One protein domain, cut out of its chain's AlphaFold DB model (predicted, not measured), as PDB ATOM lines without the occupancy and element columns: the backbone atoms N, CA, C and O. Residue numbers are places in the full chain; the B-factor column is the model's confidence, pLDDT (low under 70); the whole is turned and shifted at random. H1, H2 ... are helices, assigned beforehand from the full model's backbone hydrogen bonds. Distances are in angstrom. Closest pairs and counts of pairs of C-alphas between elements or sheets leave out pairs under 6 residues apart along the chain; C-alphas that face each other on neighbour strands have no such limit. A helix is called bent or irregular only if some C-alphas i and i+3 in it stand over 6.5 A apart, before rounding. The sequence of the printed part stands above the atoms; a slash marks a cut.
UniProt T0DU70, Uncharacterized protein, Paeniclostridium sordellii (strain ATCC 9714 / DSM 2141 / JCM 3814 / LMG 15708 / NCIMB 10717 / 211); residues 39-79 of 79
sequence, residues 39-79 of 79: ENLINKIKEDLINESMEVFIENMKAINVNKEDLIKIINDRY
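Overview. This is residues 39 to 79 of the 79 residues of an uncharacterized protein of Paeniclostridium sordellii (strain ATCC 9714 / DSM 2141 / JCM 3814 / LMG 15708 / NCIMB 10717 / 211) (UniProt T0DU70). A long, straight helix, H1, makes most of the length, and a short helix, H2, sits off to one side of its far end, so that the two form a loose L-shaped hook. The first part of H1, residues 39 to 57, sticks out as a free arm, and residues 72 to 79 stand free at the other end of the hook. The printed part has 41 residues with two named helices, H1 then H2, and no named strand; the class is all helix. The whole is loose, with a radius of gyration of the C-alphas of 12.9 A, and its C-alphas span 36 by 21 by 12 A.

Along the chain. H1 runs from Glu 39 to Ala 63, 25 residues and 36.0 A from first to last C-alpha. Its C-alpha 39 is at (42.818, 132.930, 161.674) and its C-alpha 63 at (40.914, 126.801, 197.134). H2 runs from Lys 68 to Arg 78, 11 residues and 15.4 A, and ends with C-alpha 78 at (52.386, 141.807, 188.366).

Arrangement. H1 and H2 are close but not clearly touching, with 1 pair of C-alphas within 8 A. The closest C-alphas are those of Met 61 and Leu 71, 8.0 A apart. The two helices stand at a steep tilt of 64 degrees and run opposite ways. Their centres are 17.9 A apart. In H1 and H2 every O i to N i+4 pair is within hydrogen-bond range. Neither helix is bent.

Size, cuts and confidence. The outline is elongated, but only just. The two C-alphas farthest apart are those of Glu 39 and Asn 65, at 38.1 A. The link from H1 to H2, 4 residues, is tight. The printed part has no cut and ends at Tyr 79, the chain's last residue. The mean pLDDT of the printed part is 92.9, and no printed residue is under 70.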
ATOM      1  N   GLU A  39      42.841 132.069 160.494       85.25
ATOM      2  CA  GLU A  39      42.818 132.930 161.674       85.25
ATOM      3  C   GLU A  39      41.677 132.582 162.638       85.25
ATOM      4  O   GLU A  39      41.861 132.697 163.850       85.25
ATOM      5  N   ASN A  40      40.528 132.102 162.147       87.81
ATOM      6  CA  ASN A  40      39.406 131.732 163.014       87.81
ATOM      7  C   ASN A  40      39.747 130.495 163.845       87.81
ATOM      8  O   ASN A  40      39.504 130.474 165.052       87.81
ATOM      9  N   LEU A  41      40.347 129.481 163.214       84.56
ATOM     10  CA  LEU A  41      40.784 128.267 163.901       84.56
ATOM     11  C   LEU A  41      41.893 128.574 164.914       84.56
ATOM     12  O   LEU A  41      41.834 128.112 166.052       84.56
ATOM     13  N   ILE A  42      42.871 129.402 164.533       86.25
ATOM     14  CA  ILE A  42      43.947 129.834 165.434       86.25
ATOM     15  C   ILE A  42      43.380 130.580 166.644       86.25
ATOM     16  O   ILE A  42      43.786 130.308 167.775       86.25
ATOM     17  N   ASN A  43      42.461 131.523 166.427       88.62
ATOM     18  CA  ASN A  43      41.863 132.300 167.509       88.62
ATOM     19  C   ASN A  43      41.043 131.415 168.447       88.62
ATOM     20  O   ASN A  43      41.182 131.553 169.658       88.62
ATOM     21  N   LYS A  44      40.289 130.455 167.903       90.75
ATOM     22  CA  LYS A  44      39.542 129.484 168.705       90.75
ATOM     23  C   LYS A  44      40.463 128.648 169.596       90.75
ATOM     24  O   LYS A  44      40.233 128.564 170.793       90.75
ATOM     25  N   ILE A  45      41.544 128.092 169.044       88.44
ATOM     26  CA  ILE A  45      42.506 127.293 169.824       88.44
ATOM     27  C   ILE A  45      43.149 128.133 170.929       88.44
ATOM     28  O   ILE A  45      43.336 127.657 172.046       88.44
ATOM     29  N   LYS A  46      43.494 129.392 170.633       88.06
ATOM     30  CA  LYS A  46      44.020 130.314 171.646       88.06
ATOM     31  C   LYS A  46      43.006 130.568 172.756       88.06
ATOM     32  O   LYS A  46      43.386 130.546 173.920       88.06
ATOM     33  N   GLU A  47      41.750 130.818 172.402       93.94
ATOM     34  CA  GLU A  47      40.673 131.052 173.363       93.94
ATOM     35  C   GLU A  47      40.439 129.821 174.247       93.94
ATOM     36  O   GLU A  47      40.401 129.952 175.469       93.94
ATOM     37  N   ASP A  48      40.395 128.626 173.653       93.62
ATOM     38  CA  ASP A  48      40.245 127.359 174.372       93.62
ATOM     39  C   ASP A  48      41.393 127.155 175.385       93.62
ATOM     40  O   ASP A  48      41.141 126.881 176.559       93.62
ATOM     41  N   LEU A  49      42.648 127.390 174.976       92.44
ATOM     42  CA  LEU A  49      43.823 127.296 175.858       92.44
ATOM     43  C   LEU A  49      43.799 128.319 177.002       92.44
ATOM     44  O   LEU A  49      44.199 128.007 178.129       92.44
ATOM     45  N   ILE A  50      43.364 129.551 176.716       94.31
ATOM     46  CA  ILE A  50      43.216 130.601 177.731       94.31
ATOM     47  C   ILE A  50      42.145 130.186 178.736       94.31
ATOM     48  O   ILE A  50      42.393 130.265 179.938       94.31
ATOM     49  N   ASN A  51      40.990 129.718 178.266       95.50
ATOM     50  CA  ASN A  51      39.877 129.319 179.119       95.50
ATOM     51  C   ASN A  51      40.250 128.143 180.026       95.50
ATOM     52  O   ASN A  51      40.033 128.233 181.233       95.50
ATOM     53  N   GLU A  52      40.886 127.099 179.487       95.94
ATOM     54  CA  GLU A  52      41.355 125.950 180.275       95.94
ATOM     55  C   GLU A  52      42.355 126.385 181.359       95.94
ATOM     56  O   GLU A  52      42.225 126.036 182.536       95.94
ATOM     57  N   SER A  53      43.327 127.224 180.988       94.94
ATOM     58  CA  SER A  53      44.324 127.743 181.933       94.94
ATOM     59  C   SER A  53      43.684 128.618 183.016       94.94
ATOM     60  O   SER A  53      44.052 128.531 184.192       94.94
ATOM     61  N   MET A  54      42.717 129.457 182.633       94.69
ATOM     62  CA  MET A  54      41.991 130.333 183.547       94.69
ATOM     63  C   MET A  54      41.090 129.553 184.500       94.69
ATOM     64  O   MET A  54      40.991 129.934 185.663       94.69
ATOM     65  N   GLU A  55      40.470 128.462 184.056       96.25
ATOM     66  CA  GLU A  55      39.645 127.602 184.904       96.25
ATOM     67  C   GLU A  55      40.483 126.984 186.029       96.25
ATOM     68  O   GLU A  55      40.165 127.159 187.210       96.25
ATOM     69  N   VAL A  56      41.626 126.380 185.684       96.56
ATOM     70  CA  VAL A  56      42.575 125.831 186.666       96.56
ATOM     71  C   VAL A  56      43.079 126.920 187.616       96.56
ATOM     72  O   VAL A  56      43.159 126.715 188.829       96.56
ATOM     73  N   PHE A  57      43.413 128.098 187.088       95.31
ATOM     74  CA  PHE A  57      43.861 129.228 187.896       95.31
ATOM     75  C   PHE A  57      42.794 129.682 188.900       95.31
ATOM     76  O   PHE A  57      43.091 129.812 190.088       95.31
ATOM     77  N   ILE A  58      41.556 129.888 188.448       94.38
ATOM     78  CA  ILE A  58      40.445 130.340 189.290       94.38
ATOM     79  C   ILE A  58      40.159 129.324 190.399       94.38
ATOM     80  O   ILE A  58      40.004 129.724 191.553       94.38
ATOM     81  N   GLU A  59      40.126 128.028 190.084       96.12
ATOM     82  CA  GLU A  59      39.911 126.977 191.086       96.12
ATOM     83  C   GLU A  59      41.023 126.961 192.142       96.12
ATOM     84  O   GLU A  59      40.739 126.917 193.342       96.12
ATOM     85  N   ASN A  60      42.282 127.126 191.729       96.12
ATOM     86  CA  ASN A  60      43.402 127.239 192.661       96.12
ATOM     87  C   ASN A  60      43.275 128.461 193.584       96.12
ATOM     88  O   ASN A  60      43.544 128.352 194.779       96.12
ATOM     89  N   MET A  61      42.847 129.616 193.063       95.56
ATOM     90  CA  MET A  61      42.660 130.833 193.866       95.56
ATOM     91  C   MET A  61      41.491 130.705 194.849       95.56
ATOM     92  O   MET A  61      41.605 131.122 196.006       95.56
ATOM     93  N   LYS A  62      40.388 130.072 194.429       93.81
ATOM     94  CA  LYS A  62      39.256 129.760 195.314       93.81
ATOM     95  C   LYS A  62      39.663 128.811 196.439       93.81
ATOM     96  O   LYS A  62      39.275 129.041 197.581       93.81
ATOM     97  N   ALA A  63      40.470 127.786 196.146       96.69
ATOM     98  CA  ALA A  63      40.914 126.801 197.134       96.69
ATOM     99  C   ALA A  63      41.695 127.423 198.307       96.69
ATOM    100  O   ALA A  63      41.665 126.898 199.419       96.69
ATOM    101  N   ILE A  64      42.355 128.562 198.077       95.88
ATOM    102  CA  ILE A  64      43.082 129.329 199.100       95.88
ATOM    103  C   ILE A  64      42.311 130.563 199.604       95.88
ATOM    104  O   ILE A  64      42.883 131.398 200.302       95.88
ATOM    105  N   ASN A  65      41.015 130.674 199.287       94.94
ATOM    106  CA  ASN A  65      40.122 131.770 199.681       94.94
ATOM    107  C   ASN A  65      40.585 133.173 199.241       94.94
ATOM    108  O   ASN A  65      40.311 134.163 199.923       94.94
ATOM    109  N   VAL A  66      41.261 133.286 198.094       94.50
ATOM    110  CA  VAL A  66      41.549 134.595 197.492       94.50
ATOM    111  C   VAL A  66      40.269 135.130 196.854       94.50
ATOM    112  O   VAL A  66      39.670 134.487 195.990       94.50
ATOM    113  N   ASN A  67      39.826 136.309 197.293       93.62
ATOM    114  CA  ASN A  67      38.666 136.974 196.705       93.62
ATOM    115  C   ASN A  67      39.014 137.589 195.337       93.62
ATOM    116  O   ASN A  67      40.178 137.783 194.977       93.62
ATOM    117  N   LYS A  68      37.978 137.894 194.553       92.50
ATOM    118  CA  LYS A  68      38.121 138.391 193.182       92.50
ATOM    119  C   LYS A  68      38.820 139.751 193.132       92.50
ATOM    120  O   LYS A  68      39.613 139.993 192.226       92.50
ATOM    121  N   GLU A  69      38.517 140.640 194.068       95.12
ATOM    122  CA  GLU A  69      39.044 142.002 194.098       95.12
ATOM    123  C   GLU A  69      40.559 142.008 194.321       95.12
ATOM    124  O   GLU A  69      41.285 142.710 193.618       95.12
ATOM    125  N   ASP A  70      41.047 141.200 195.260       93.00
ATOM    126  CA  ASP A  70      42.472 141.067 195.548       93.00
ATOM    127  C   ASP A  70      43.199 140.323 194.428       93.00
ATOM    128  O   ASP A  70      44.318 140.693 194.078       93.00
ATOM    129  N   LEU A  71      42.542 139.350 193.788       93.94
ATOM    130  CA  LEU A  71      43.075 138.698 192.595       93.94
ATOM    131  C   LEU A  71      43.317 139.696 191.455       93.94
ATOM    132  O   LEU A  71      44.391 139.700 190.860       93.94
ATOM    133  N   ILE A  72      42.341 140.570 191.179       94.62
ATOM    134  CA  ILE A  72      42.460 141.612 190.149       94.62
ATOM    135  C   ILE A  72      43.603 142.577 190.483       94.62
ATOM    136  O   ILE A  72      44.372 142.929 189.590       94.62
ATOM    137  N   LYS A  73      43.760 142.978 191.753       95.81
ATOM    138  CA  LYS A  73      44.897 143.813 192.178       95.81
ATOM    139  C   LYS A  73      46.233 143.116 191.929       95.81
ATOM    140  O   LYS A  73      47.100 143.702 191.300       95.81
ATOM    141  N   ILE A  74      46.375 141.857 192.355       93.19
ATOM    142  CA  ILE A  74      47.612 141.082 192.169       93.19
ATOM    143  C   ILE A  74      47.975 140.968 190.686       93.19
ATOM    144  O   ILE A  74      49.154 141.051 190.348       93.19
ATOM    145  N   ILE A  75      46.982 140.763 189.815       94.12
ATOM    146  CA  ILE A  75      47.198 140.704 188.367       94.12
ATOM    147  C   ILE A  75      47.700 142.057 187.859       94.12
ATOM    148  O   ILE A  75      48.768 142.089 187.265       94.12
ATOM    149  N   ASN A  76      47.002 143.156 188.161       95.25
ATOM    150  CA  ASN A  76      47.401 144.503 187.730       95.25
ATOM    151  C   ASN A  76      48.776 144.939 188.270       95.25
ATOM    152  O   ASN A  76      49.450 145.754 187.648       95.25
ATOM    153  N   ASP A  77      49.183 144.433 189.436       95.25
ATOM    154  CA  ASP A  77      50.481 144.748 190.038       95.25
ATOM    155  C   ASP A  77      51.636 143.939 189.416       95.25
ATOM    156  O   ASP A  77      52.794 144.356 189.494       95.25
ATOM    157  N   ARG A  78      51.361 142.754 188.853       90.50
ATOM    158  CA  ARG A  78      52.386 141.807 188.366       90.50
ATOM    159  C   ARG A  78      52.453 141.663 186.846       90.50
ATOM    160  O   ARG A  78      53.454 141.130 186.365       90.50
ATOM    161  N   TYR A  79      51.414 142.071 186.125       81.38
ATOM    162  CA  TYR A  79      51.274 141.967 184.673       81.38
ATOM    163  C   TYR A  79      50.862 143.318 184.091       81.38
ATOM    164  O   TYR A  79      51.542 143.767 183.142       81.38
TER     165      TYR A  79